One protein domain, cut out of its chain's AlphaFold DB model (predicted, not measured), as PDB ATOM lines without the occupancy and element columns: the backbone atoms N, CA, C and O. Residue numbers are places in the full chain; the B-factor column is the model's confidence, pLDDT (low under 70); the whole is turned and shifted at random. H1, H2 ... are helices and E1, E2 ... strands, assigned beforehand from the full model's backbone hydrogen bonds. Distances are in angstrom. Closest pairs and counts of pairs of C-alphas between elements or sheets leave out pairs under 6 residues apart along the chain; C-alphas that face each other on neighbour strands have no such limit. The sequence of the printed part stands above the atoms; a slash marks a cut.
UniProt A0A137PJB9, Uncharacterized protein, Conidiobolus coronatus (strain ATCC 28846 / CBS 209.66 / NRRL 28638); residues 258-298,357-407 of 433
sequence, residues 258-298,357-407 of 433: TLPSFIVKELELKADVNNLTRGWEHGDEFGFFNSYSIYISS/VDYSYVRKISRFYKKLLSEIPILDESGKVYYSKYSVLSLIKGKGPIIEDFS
ATOM      1  N   THR A 258      14.076 -38.543-123.871       94.56
ATOM      2  CA  THR A 258      14.872 -37.350-123.561       94.56
ATOM      3  C   THR A 258      16.360 -37.629-123.758       94.56
ATOM      4  O   THR A 258      16.806 -38.780-123.772       94.56
ATOM      5  N   LEU A 259      17.137 -36.575-124.009       93.75
ATOM      6  CA  LEU A 259      18.593 -36.669-123.998       93.75
ATOM      7  C   LEU A 259      19.141 -36.130-122.678       93.75
ATOM      8  O   LEU A 259      18.616 -35.141-122.171       93.75
ATOM      9  N   PRO A 260      20.233 -36.719-122.165       92.50
ATOM     10  CA  PRO A 260      21.022 -36.102-121.114       92.50
ATOM     11  C   PRO A 260      21.382 -34.646-121.439       92.50
ATOM     12  O   PRO A 260      21.775 -34.326-122.566       92.50
ATOM     13  N   SER A 261      21.294 -33.775-120.435       89.06
ATOM     14  CA  SER A 261      21.463 -32.322-120.580       89.06
ATOM     15  C   SER A 261      22.806 -31.923-121.200       89.06
ATOM     16  O   SER A 261      22.857 -31.007-122.018       89.06
ATOM     17  N   PHE A 262      23.890 -32.641-120.890       89.88
ATOM     18  CA  PHE A 262      25.208 -32.392-121.483       89.88
ATOM     19  C   PHE A 262      25.230 -32.614-123.004       89.88
ATOM     20  O   PHE A 262      25.891 -31.869-123.721       89.88
ATOM     21  N   ILE A 263      24.468 -33.590-123.511       92.75
ATOM     22  CA  ILE A 263      24.344 -33.866-124.952       92.75
ATOM     23  C   ILE A 263      23.529 -32.769-125.629       92.75
ATOM     24  O   ILE A 263      23.846 -32.351-126.738       92.75
ATOM     25  N   VAL A 264      22.472 -32.298-124.964       92.31
ATOM     26  CA  VAL A 264      21.657 -31.189-125.472       92.31
ATOM     27  C   VAL A 264      22.512 -29.926-125.593       92.31
ATOM     28  O   VAL A 264      22.550 -29.327-126.662       92.31
ATOM     29  N   LYS A 265      23.289 -29.586-124.555       90.12
ATOM     30  CA  LYS A 265      24.239 -28.459-124.585       90.12
ATOM     31  C   LYS A 265      25.273 -28.602-125.708       90.12
ATOM     32  O   LYS A 265      25.514 -27.645-126.437       90.12
ATOM     33  N   GLU A 266      25.843 -29.795-125.892       90.69
ATOM     34  CA  GLU A 266      26.763 -30.100-127.000       90.69
ATOM     35  C   GLU A 266      26.112 -29.816-128.367       90.69
ATOM     36  O   GLU A 266      26.702 -29.156-129.223       90.69
ATOM     37  N   LEU A 267      24.883 -30.293-128.575       93.25
ATOM     38  CA  LEU A 267      24.142 -30.081-129.818       93.25
ATOM     39  C   LEU A 267      23.812 -28.610-130.065       93.25
ATOM     40  O   LEU A 267      23.856 -28.168-131.210       93.25
ATOM     41  N   GLU A 268      23.501 -27.848-129.022       90.38
ATOM     42  CA  GLU A 268      23.233 -26.414-129.135       90.38
ATOM     43  C   GLU A 268      24.458 -25.610-129.532       90.38
ATOM     44  O   GLU A 268      24.366 -24.761-130.420       90.38
ATOM     45  N   LEU A 269      25.609 -25.914-128.931       90.12
ATOM     46  CA  LEU A 269      26.872 -25.295-129.311       90.12
ATOM     47  C   LEU A 269      27.183 -25.566-130.785       90.12
ATOM     48  O   LEU A 269      27.520 -24.642-131.518       90.12
ATOM     49  N   LYS A 270      26.982 -26.806-131.247       90.56
ATOM     50  CA  LYS A 270      27.169 -27.185-132.656       90.56
ATOM     51  C   LYS A 270      26.112 -26.599-133.598       90.56
ATOM     52  O   LYS A 270      26.359 -26.442-134.794       90.56
ATOM     53  N   ALA A 271      24.917 -26.315-133.087       91.00
ATOM     54  CA  ALA A 271      23.848 -25.676-133.840       91.00
ATOM     55  C   ALA A 271      24.096 -24.176-134.037       91.00
ATOM     56  O   ALA A 271      23.573 -23.603-134.998       91.00
ATOM     57  N   ASP A 272      24.884 -23.531-133.181       90.00
ATOM     58  CA  ASP A 272      25.303 -22.147-133.373       90.00
ATOM     59  C   ASP A 272      26.424 -22.059-134.420       90.00
ATOM     60  O   ASP A 272      27.507 -22.616-134.258       90.00
ATOM     61  N   VAL A 273      26.154 -21.340-135.514       83.19
ATOM     62  CA  VAL A 273      27.099 -21.175-136.630       83.19
ATOM     63  C   VAL A 273      28.382 -20.508-136.147       83.19
ATOM     64  O   VAL A 273      29.458 -20.922-136.556       83.19
ATOM     65  N   ASN A 274      28.278 -19.519-135.257       81.25
ATOM     66  CA  ASN A 274      29.438 -18.754-134.802       81.25
ATOM     67  C   ASN A 274      30.386 -19.623-133.974       81.25
ATOM     68  O   ASN A 274      31.600 -19.571-134.161       81.25
ATOM     69  N   ASN A 275      29.826 -20.456-133.094       77.62
ATOM     70  CA  ASN A 275      30.613 -21.399-132.304       77.62
ATOM     71  C   ASN A 275      31.224 -22.484-133.194       77.62
ATOM     72  O   ASN A 275      32.373 -22.866-132.989       77.62
ATOM     73  N   LEU A 276      30.481 -22.944-134.206       79.19
ATOM     74  CA  LEU A 276      30.981 -23.937-135.146       79.19
ATOM     75  C   LEU A 276      32.147 -23.383-135.979       79.19
ATOM     76  O   LEU A 276      33.161 -24.058-136.088       79.19
ATOM     77  N   THR A 277      32.057 -22.156-136.505       77.00
ATOM     78  CA  THR A 277      33.158 -21.530-137.258       77.00
ATOM     79  C   THR A 277      34.407 -21.355-136.390       77.00
ATOM     80  O   THR A 277      35.482 -21.781-136.798       77.00
ATOM     81  N   ARG A 278      34.263 -20.830-135.161       78.81
ATOM     82  CA  ARG A 278      35.397 -20.647-134.233       78.81
ATOM     83  C   ARG A 278      36.093 -21.961-133.886       78.81
ATOM     84  O   ARG A 278      37.316 -22.026-133.889       78.81
ATOM     85  N   GLY A 279      35.324 -23.019-133.615       74.25
ATOM     86  CA  GLY A 279      35.897 -24.334-133.314       74.25
ATOM     87  C   GLY A 279      36.711 -24.914-134.475       74.25
ATOM     88  O   GLY A 279      37.700 -25.600-134.249       74.25
ATOM     89  N   TRP A 280      36.328 -24.611-135.720       76.31
ATOM     90  CA  TRP A 280      37.069 -25.043-136.908       76.31
ATOM     91  C   TRP A 280      38.333 -24.209-137.142       76.31
ATOM     92  O   TRP A 280      39.356 -24.764-137.532       76.31
ATOM     93  N   GLU A 281      38.277 -22.898-136.896       75.19
ATOM     94  CA  GLU A 281      39.414 -21.981-137.069       75.19
ATOM     95  C   GLU A 281      40.563 -22.275-136.105       75.19
ATOM     96  O   GLU A 281      41.726 -22.212-136.497       75.19
ATOM     97  N   HIS A 282      40.255 -22.643-134.861       74.31
ATOM     98  CA  HIS A 282      41.282 -22.935-133.863       74.31
ATOM     99  C   HIS A 282      41.912 -24.321-134.012       74.31
ATOM    100  O   HIS A 282      42.797 -24.670-133.238       74.31
ATOM    101  N   GLY A 283      41.466 -25.135-134.978       64.25
ATOM    102  CA  GLY A 283      41.914 -26.523-135.075       64.25
ATOM    103  C   GLY A 283      41.526 -27.359-133.848       64.25
ATOM    104  O   GLY A 283      41.968 -28.499-133.705       64.25
ATOM    105  N   ASP A 284      40.670 -26.815-132.981       60.19
ATOM    106  CA  ASP A 284      40.151 -27.468-131.793       60.19
ATOM    107  C   ASP A 284      39.096 -28.495-132.215       60.19
ATOM    108  O   ASP A 284      37.911 -28.399-131.895       60.19
ATOM    109  N   GLU A 285      39.538 -29.569-132.874       53.22
ATOM    110  CA  GLU A 285      38.762 -30.809-132.929       53.22
ATOM    111  C   GLU A 285      38.482 -31.351-131.500       53.22
ATOM    112  O   GLU A 285      37.632 -32.227-131.332       53.22
ATOM    113  N   PHE A 286      39.144 -30.817-130.456       46.94
ATOM    114  CA  PHE A 286      39.325 -31.485-129.162       46.94
ATOM    115  C   PHE A 286      38.899 -30.724-127.895       46.94
ATOM    116  O   PHE A 286      38.750 -31.368-126.857       46.94
ATOM    117  N   GLY A 287      38.606 -29.420-127.935       44.53
ATOM    118  CA  GLY A 287      38.273 -28.659-126.714       44.53
ATOM    119  C   GLY A 287      36.960 -29.062-126.016       44.53
ATOM    120  O   GLY A 287      36.778 -28.801-124.829       44.53
ATOM    121  N   PHE A 288      36.044 -29.738-126.718       49.97
ATOM    122  CA  PHE A 288      34.686 -30.014-126.219       49.97
ATOM    123  C   PHE A 288      34.384 -31.496-125.914       49.97
ATOM    124  O   PHE A 288      33.288 -31.812-125.449       49.97
ATOM    125  N   PHE A 289      35.317 -32.427-126.155       48.50
ATOM    126  CA  PHE A 289      34.974 -33.851-126.343       48.50
ATOM    127  C   PHE A 289      35.412 -34.841-125.256       48.50
ATOM    128  O   PHE A 289      35.190 -36.044-125.412       48.50
ATOM    129  N   ASN A 290      35.932 -34.389-124.111       46.66
ATOM    130  CA  ASN A 290      36.329 -35.326-123.049       46.66
ATOM    131  C   ASN A 290      35.139 -35.962-122.286       46.66
ATOM    132  O   ASN A 290      35.320 -36.881-121.494       46.66
ATOM    133  N   SER A 291      33.895 -35.539-122.551       49.34
ATOM    134  CA  SER A 291      32.687 -36.129-121.944       49.34
ATOM    135  C   SER A 291      32.291 -37.490-122.544       49.34
ATOM    136  O   SER A 291      31.468 -38.208-121.971       49.34
ATOM    137  N   TYR A 292      32.874 -37.881-123.684       49.09
ATOM    138  CA  TYR A 292      32.467 -39.084-124.421       49.09
ATOM    139  C   TYR A 292      32.973 -40.403-123.823       49.09
ATOM    140  O   TYR A 292      32.309 -41.437-123.943       49.09
ATOM    141  N   SER A 293      34.123 -40.371-123.145       48.31
ATOM    142  CA  SER A 293      34.713 -41.538-122.475       48.31
ATOM    143  C   SER A 293      33.804 -42.091-121.365       48.31
ATOM    144  O   SER A 293      33.749 -43.306-121.160       48.31
ATOM    145  N   ILE A 294      33.012 -41.225-120.719       50.09
ATOM    146  CA  ILE A 294      32.120 -41.562-119.597       50.09
ATOM    147  C   ILE A 294      30.894 -42.369-120.064       50.09
ATOM    148  O   ILE A 294      30.489 -43.335-119.418       50.09
ATOM    149  N   TYR A 295      30.310 -42.035-121.219       53.12
ATOM    150  CA  TYR A 295      29.122 -42.746-121.714       53.12
ATOM    151  C   TYR A 295      29.475 -44.113-122.333       53.12
ATOM    152  O   TYR A 295      28.699 -45.064-122.243       53.12
ATOM    153  N   ILE A 296      30.659 -44.238-122.944       53.12
ATOM    154  CA  ILE A 296      31.097 -45.476-123.610       53.12
ATOM    155  C   ILE A 296      31.557 -46.549-122.618       53.12
ATOM    156  O   ILE A 296      31.251 -47.727-122.820       53.12
ATOM    157  N   SER A 297      32.262 -46.168-121.551       47.69
ATOM    158  CA  SER A 297      32.754 -47.108-120.527       47.69
ATOM    159  C   SER A 297      31.614 -47.910-119.880       47.69
ATOM    160  O   SER A 297      31.766 -49.095-119.582       47.69
ATOM    161  N   SER A 298      30.418 -47.321-119.802       50.88
ATOM    162  CA  SER A 298      29.201 -47.997-119.335       50.88
ATOM    163  C   SER A 298      28.705 -49.110-120.277       50.88
ATOM    164  O   SER A 298      28.062 -50.059-119.827       50.88
ATOM    165  N   VAL A 357      37.633 -22.557-144.651       75.38
ATOM    166  CA  VAL A 357      36.381 -23.242-144.317       75.38
ATOM    167  C   VAL A 357      35.259 -22.609-145.136       75.38
ATOM    168  O   VAL A 357      34.953 -21.429-144.979       75.38
ATOM    169  N   ASP A 358      34.621 -23.387-146.011       89.00
ATOM    170  CA  ASP A 358      33.450 -22.923-146.754       89.00
ATOM    171  C   ASP A 358      32.297 -22.627-145.777       89.00
ATOM    172  O   ASP A 358      31.682 -23.526-145.193       89.00
ATOM    173  N   TYR A 359      31.967 -21.350-145.599       88.38
ATOM    174  CA  TYR A 359      30.903 -20.914-144.692       88.38
ATOM    175  C   TYR A 359      29.532 -21.515-145.060       88.38
ATOM    176  O   TYR A 359      28.668 -21.716-144.198       88.38
ATOM    177  N   SER A 360      29.312 -21.847-146.339       92.81
ATOM    178  CA  SER A 360      28.089 -22.507-146.802       92.81
ATOM    179  C   SER A 360      27.963 -23.929-146.241       92.81
ATOM    180  O   SER A 360      26.865 -24.358-145.865       92.81
ATOM    181  N   TYR A 361      29.091 -24.631-146.106       91.06
ATOM    182  CA  TYR A 361      29.192 -25.967-145.529       91.06
ATOM    183  C   TYR A 361      28.861 -25.944-144.029       91.06
ATOM    184  O   TYR A 361      27.982 -26.682-143.575       91.06
ATOM    185  N   VAL A 362      29.459 -25.011-143.280       91.12
ATOM    186  CA  VAL A 362      29.205 -24.813-141.838       91.12
ATOM    187  C   VAL A 362      27.730 -24.501-141.572       91.12
ATOM    188  O   VAL A 362      27.099 -25.104-140.698       91.12
ATOM    189  N   ARG A 363      27.121 -23.621-142.381       92.19
ATOM    190  CA  ARG A 363      25.683 -23.314-142.286       92.19
ATOM    191  C   ARG A 363      24.805 -24.545-142.515       92.19
ATOM    192  O   ARG A 363      23.801 -24.699-141.818       92.19
ATOM    193  N   LYS A 364      25.143 -25.413-143.475       95.25
ATOM    194  CA  LYS A 364      24.397 -26.663-143.716       95.25
ATOM    195  C   LYS A 364      24.478 -27.597-142.511       95.25
ATOM    196  O   LYS A 364      23.444 -28.094-142.073       95.25
ATOM    197  N   ILE A 365      25.664 -27.764-141.928       94.38
ATOM    198  CA  ILE A 365      25.852 -28.576-140.718       94.38
ATOM    199  C   ILE A 365      25.030 -28.034-139.543       94.38
ATOM    200  O   ILE A 365      24.272 -28.782-138.926       94.38
ATOM    201  N   SER A 366      25.111 -26.728-139.279       93.44
ATOM    202  CA  SER A 366      24.314 -26.067-138.238       93.44
ATOM    203  C   SER A 366      22.811 -26.332-138.413       93.44
ATOM    204  O   SER A 366      22.115 -26.626-137.440       93.44
ATOM    205  N   ARG A 367      22.294 -26.315-139.652       95.06
ATOM    206  CA  ARG A 367      20.886 -26.651-139.935       95.06
ATOM    207  C   ARG A 367      20.536 -28.089-139.555       95.06
ATOM    208  O   ARG A 367      19.445 -28.301-139.030       95.06
ATOM    209  N   PHE A 368      21.429 -29.057-139.772       96.12
ATOM    210  CA  PHE A 368      21.194 -30.440-139.345       96.12
ATOM    211  C   PHE A 368      21.087 -30.552-137.823       96.12
ATOM    212  O   PHE A 368      20.160 -31.192-137.330       96.12
ATOM    213  N   TYR A 369      21.958 -29.874-137.071       95.44
ATOM    214  CA  TYR A 369      21.871 -29.864-135.609       95.44
ATOM    215  C   TYR A 369      20.619 -29.151-135.097       95.44
ATOM    216  O   TYR A 369      19.943 -29.685-134.224       95.44
ATOM    217  N   LYS A 370      20.232 -28.010-135.686       94.12
ATOM    218  CA  LYS A 370      18.962 -27.331-135.360       94.12
ATOM    219  C   LYS A 370      17.752 -28.230-135.612       94.12
ATOM    220  O   LYS A 370      16.844 -28.291-134.789       94.12
ATOM    221  N   LYS A 371      17.756 -28.951-136.735       95.75
ATOM    222  CA  LYS A 371      16.705 -29.913-137.083       95.75
ATOM    223  C   LYS A 371      16.683 -31.115-136.138       95.75
ATOM    224  O   LYS A 371      15.617 -31.632-135.848       95.75
ATOM    225  N   LEU A 372      17.839 -31.561-135.650       95.69
ATOM    226  CA  LEU A 372      17.909 -32.626-134.651       95.69
ATOM    227  C   LEU A 372      17.400 -32.148-133.282       95.69
ATOM    228  O   LEU A 372      16.641 -32.864-132.637       95.69
ATOM    229  N   LEU A 373      17.780 -30.938-132.858       94.25
ATOM    230  CA  LEU A 373      17.337 -30.312-131.606       94.25
ATOM    231  C   LEU A 373      15.824 -30.124-131.539       94.25
ATOM    232  O   LEU A 373      15.232 -30.375-130.492       94.25
ATOM    233  N   SER A 374      15.181 -29.763-132.650       93.44
ATOM    234  CA  SER A 374      13.724 -29.619-132.683       93.44
ATOM    235  C   SER A 374      12.968 -30.943-132.506       93.44
ATOM    236  O   SER A 374      11.779 -30.925-132.193       93.44
ATOM    237  N   GLU A 375      13.636 -32.092-132.662       94.12
ATOM    238  CA  GLU A 375      13.070 -33.427-132.419       94.12
ATOM    239  C   GLU A 375      13.282 -33.922-130.979       94.12
ATOM    240  O   GLU A 375      12.749 -34.969-130.605       94.12
ATOM    241  N   ILE A 376      14.093 -33.232-130.171       94.06
ATOM    242  CA  ILE A 376      14.468 -33.693-128.832       94.06
ATOM    243  C   ILE A 376      13.497 -33.109-127.796       94.06
ATOM    244  O   ILE A 376      13.481 -31.892-127.607       94.06
ATOM    245  N   PRO A 377      12.711 -33.953-127.099       94.00
ATOM    246  CA  PRO A 377      11.971 -33.509-125.928       94.00
ATOM    247  C   PRO A 377      12.950 -33.279-124.770       94.00
ATOM    248  O   PRO A 377      13.804 -34.126-124.486       94.00
ATOM    249  N   ILE A 378      12.813 -32.141-124.100       91.62
ATOM    250  CA  ILE A 378      13.550 -31.768-122.893       91.62
ATOM    251  C   ILE A 378      12.546 -31.795-121.746       91.62
ATOM    252  O   ILE A 378      11.547 -31.084-121.795       91.62
ATOM    253  N   LEU A 379      12.789 -32.645-120.750       89.69
ATOM    254  CA  LEU A 379      12.018 -32.668-119.510       89.69
ATOM    255  C   LEU A 379      12.670 -31.708-118.521       89.69
ATOM    256  O   LEU A 379      13.870 -31.813-118.275       89.69
ATOM    257  N   ASP A 380      11.876 -30.795-117.986       86.56
ATOM    258  CA  ASP A 380      12.257 -29.947-116.862       86.56
ATOM    259  C   ASP A 380      11.957 -30.642-115.521       86.56
ATOM    260  O   ASP A 380      11.189 -31.606-115.471       86.56
ATOM    261  N   GLU A 381      12.530 -30.136-114.430       86.00
ATOM    262  CA  GLU A 381      12.305 -30.622-113.059       86.00
ATOM    263  C   GLU A 381      10.822 -30.554-112.665       86.00
ATOM    264  O   GLU A 381      10.324 -31.402-111.928       86.00
ATOM    265  N   SER A 382      10.083 -29.599-113.237       87.06
ATOM    266  CA  SER A 382       8.632 -29.455-113.084       87.06
ATOM    267  C   SER A 382       7.800 -30.523-113.816       87.06
ATOM    268  O   SER A 382       6.571 -30.508-113.741       87.06
ATOM    269  N   GLY A 383       8.430 -31.421-114.582       84.69
ATOM    270  CA  GLY A 383       7.739 -32.398-115.424       84.69
ATOM    271  C   GLY A 383       7.118 -31.796-116.690       84.69
ATOM    272  O   GLY A 383       6.368 -32.472-117.396       84.69
ATOM    273  N   LYS A 384       7.415 -30.533-117.020       86.88
ATOM    274  CA  LYS A 384       7.028 -29.933-118.301       86.88
ATOM    275  C   LYS A 384       7.989 -30.369-119.405       86.88
ATOM    276  O   LYS A 384       9.198 -30.467-119.197       86.88
ATOM    277  N   VAL A 385       7.442 -30.644-120.590       87.38
ATOM    278  CA  VAL A 385       8.232 -31.014-121.771       87.38
ATOM    279  C   VAL A 385       8.341 -29.822-122.700       87.38
ATOM    280  O   VAL A 385       7.336 -29.319-123.198       87.38
ATOM    281  N   TYR A 386       9.573 -29.438-122.994       87.44
ATOM    282  CA  TYR A 386       9.908 -28.396-123.946       87.44
ATOM    283  C   TYR A 386      10.559 -29.015-125.179       87.44
ATOM    284  O   TYR A 386      11.290 -30.002-125.093       87.44
ATOM    285  N   TYR A 387      10.316 -28.418-126.339       84.62
ATOM    286  CA  TYR A 387      11.077 -28.710-127.548       84.62
ATOM    287  C   TYR A 387      11.987 -27.527-127.816       84.62
ATOM    288  O   TYR A 387      11.535 -26.379-127.797       84.62
ATOM    289  N   SER A 388      13.262 -27.797-128.085       73.81
ATOM    290  CA  SER A 388      14.227 -26.757-128.433       73.81
ATOM    291  C   SER A 388      13.886 -26.166-129.811       73.81
ATOM    292  O   SER A 388      14.466 -26.537-130.830       73.81
ATOM    293  N   LYS A 389      12.938 -25.222-129.856       64.38
ATOM    294  CA  LYS A 389      12.790 -24.259-130.962       64.38
ATOM    295  C   LYS A 389      13.874 -23.175-130.881       64.38
ATOM    296  O   LYS A 389      14.295 -22.641-131.904       64.38
ATOM    297  N   TYR A 390      14.339 -22.904-129.664       52.62
ATOM    298  CA  TYR A 390      15.349 -21.919-129.310       52.62
ATOM    299  C   TYR A 390      16.370 -22.601-128.400       52.62
ATOM    300  O   TYR A 390      15.987 -23.393-127.543       52.62
ATOM    301  N   SER A 391      17.655 -22.325-128.615       52.34
ATOM    302  CA  SER A 391      18.746 -22.849-127.785       52.34
ATOM    303  C   SER A 391      18.446 -22.623-126.297       52.34
ATOM    304  O   SER A 391      18.061 -21.517-125.925       52.34
ATOM    305  N   VAL A 392      18.659 -23.614-125.433       53.91
ATOM    306  CA  VAL A 392      18.694 -23.474-123.967       53.91
ATOM    307  C   VAL A 392      19.650 -22.352-123.526       53.91
ATOM    308  O   VAL A 392      19.433 -21.735-122.490       53.91
ATOM    309  N   LEU A 393      20.641 -21.956-124.332       52.50
ATOM    310  CA  LEU A 393      21.431 -20.737-124.082       52.50
ATOM    311  C   LEU A 393      20.584 -19.453-124.048       52.50
ATOM    312  O   LEU A 393      20.991 -18.481-123.418       52.50
ATOM    313  N   SER A 394      19.418 -19.421-124.699       52.84
ATOM    314  CA  SER A 394      18.471 -18.306-124.569       52.84
ATOM    315  C   SER A 394      17.796 -18.284-123.195       52.84
ATOM    316  O   SER A 394      17.718 -17.207-122.611       52.84
ATOM    317  N   LEU A 395      17.457 -19.457-122.635       52.41
ATOM    318  CA  LEU A 395      16.951 -19.600-121.262       52.41
ATOM    319  C   LEU A 395      17.969 -19.094-120.232       52.41
ATOM    320  O   LEU A 395      17.615 -18.354-119.321       52.41
ATOM    321  N   ILE A 396      19.247 -19.451-120.401       55.09
ATOM    322  CA  ILE A 396      20.324 -19.070-119.469       55.09
ATOM    323  C   ILE A 396      20.602 -17.556-119.503       55.09
ATOM    324  O   ILE A 396      21.004 -16.978-118.499       55.09
ATOM    325  N   LYS A 397      20.353 -16.877-120.630       59.16
ATOM    326  CA  LYS A 397      20.585 -15.426-120.777       59.16
ATOM    327  C   LYS A 397      19.502 -14.546-120.136       59.16
ATOM    328  O   LYS A 397      19.445 -13.359-120.446       59.16
ATOM    329  N   GLY A 398      18.608 -15.102-119.314       48.50
ATOM    330  CA  GLY A 398      17.535 -14.345-118.654       48.50
ATOM    331  C   GLY A 398      16.473 -13.793-119.611       48.50
ATOM    332  O   GLY A 398      15.507 -13.169-119.181       48.50
ATOM    333  N   LYS A 399      16.601 -14.060-120.918       53.28
ATOM    334  CA  LYS A 399      15.503 -13.922-121.866       53.28
ATOM    335  C   LYS A 399      14.632 -15.141-121.632       53.28
ATOM    336  O   LYS A 399      14.905 -16.203-122.186       53.28
ATOM    337  N   GLY A 400      13.662 -14.994-120.727       45.59
ATOM    338  CA  GLY A 400      12.698 -16.040-120.415       45.59
ATOM    339  C   GLY A 400      12.224 -16.723-121.700       45.59
ATOM    340  O   GLY A 400      12.155 -16.070-122.750       45.59
ATOM    341  N   PRO A 401      11.966 -18.040-121.660       45.00
ATOM    342  CA  PRO A 401      11.521 -18.736-122.852       45.00
ATOM    343  C   PRO A 401      10.323 -17.979-123.415       45.00
ATOM    344  O   PRO A 401       9.388 -17.666-122.679       45.00
ATOM    345  N   ILE A 402      10.326 -17.698-124.718       45.81
ATOM    346  CA  ILE A 402       9.062 -17.449-125.405       45.81
ATOM    347  C   ILE A 402       8.378 -18.817-125.404       45.81
ATOM    348  O   ILE A 402       8.566 -19.623-126.316       45.81
ATOM    349  N   ILE A 403       7.713 -19.136-124.288       43.94
ATOM    350  CA  ILE A 403       6.939 -20.355-124.106       43.94
ATOM    351  C   ILE A 403       5.752 -20.191-125.040       43.94
ATOM    352  O   ILE A 403       4.725 -19.619-124.690       43.94
ATOM    353  N   GLU A 404       5.896 -20.663-126.271       46.16
ATOM    354  CA  GLU A 404       4.715 -21.076-127.002       46.16
ATOM    355  C   GLU A 404       4.215 -22.331-126.294       46.16
ATOM    356  O   GLU A 404       4.739 -23.425-126.508       46.16
ATOM    357  N   ASP A 405       3.234 -22.163-125.406       44.12
ATOM    358  CA  ASP A 405       2.463 -23.283-124.881       44.12
ATOM    359  C   ASP A 405       1.811 -23.985-126.082       44.12
ATOM    360  O   ASP A 405       0.821 -23.544-126.672       44.12
ATOM    361  N   PHE A 406       2.421 -25.091-126.510       49.59
ATOM    362  CA  PHE A 406       1.934 -25.916-127.618       49.59
ATOM    363  C   PHE A 406       0.684 -26.730-127.243       49.59
ATOM    364  O   PHE A 406       0.214 -27.539-128.055       49.59
ATOM    365  N   SER A 407       0.153 -26.533-126.033       48.53
ATOM    366  CA  SER A 407      -1.044 -27.192-125.519       48.53
ATOM    367  C   SER A 407      -2.342 -26.669-126.143       48.53
ATOM    368  O   SER A 407      -3.284 -27.453-126.206       48.53
TER     369      SER A 407
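This is residues 258 to 298 and 357 to 407 of the 433 residues of an uncharacterized protein of Conidiobolus coronatus (strain ATCC 28846 / CBS 209.66 / NRRL 28638) (UniProt A0A137PJB9). H1 and H4 run side by side and opposite ways as the core of a loose-jointed model, while H2 makes a corner with the last residues of H1 and packs on H4. A small two-strand hairpin, E1 and E2, lies past the last residue of H4; H3 sticks out as an arm with residues 293 to 298, and residues 395 to 400, of which 395 and 396 belong to H5, stick out as well. The printed part has 92 residues with five named helices and two named strands, in the order H1 H2 H3 H4 E1 E2 H5; the sheet's order is E1 - E2, antiparallel, and the class is mostly helix. It is only just compact, close to loose, with a radius of gyration of the C-alphas of 14.7 A and spans of 42 by 36 by 23 A.

Begin at the hub, H1, residues 261 to 271. It touches H4, residues 359 to 373, at a shallow tilt of 31 degrees, opposite ways; look at the closest C-alphas, Ala 271 and Ser 366, 4.4 A apart. H2, residues 273 to 281, touches H1 only at the corner by their link, and only just, with 3 pairs of C-alphas within 8 A, the closest being Lys 270 and Leu 276 at 5.6 A; their lines are about perpendicular, at 83 degrees. H2 touches H4 at a steep tilt of 55 degrees, opposite ways, closest at the C-alphas of Val 273 and Ser 366, 5.9 A. H3, residues 292 to 298, touches no helix. E1, residues 377 to 379, and E2, residues 385 to 387, form an antiparallel hairpin: N 378 and O 386, and N 386 and O 378, are each 2.8 A apart, within hydrogen-bond range. H5, residues 392 to 396, only just touches H1, with 3 pairs of C-alphas within 8 A, closest at Glu 268 and Val 392, 7.5 A. Every O i to N i+4 pair is within hydrogen-bond range in H1, H2, H4 and H5; in H3 it is 2 of 3.

Find C-alpha 261 at (21.463, -32.322, -120.580); from there H1 runs 15.0 A to residue 271. H2 covers 12.3 A and H3 10.8 A. Find C-alpha 359 at (30.903, -20.914, -144.692), where H4 begins its 21.1 A. E1, E2 and H5 follow, H5 ending at C-alpha 396, (20.324, -19.070, -119.469).

The C-alphas of Gly 283 and Ser 407 are the two farthest apart, 44.0 A. Residues 299 to 356 are not printed; C-alphas 298 and 357 are 35.9 A apart across this cut. Of the links that are printed whole, none is long. Confidence is low, under 70, in residues 283 to 298 and 389 to 407; the mean pLDDT of the printed part is 74.1.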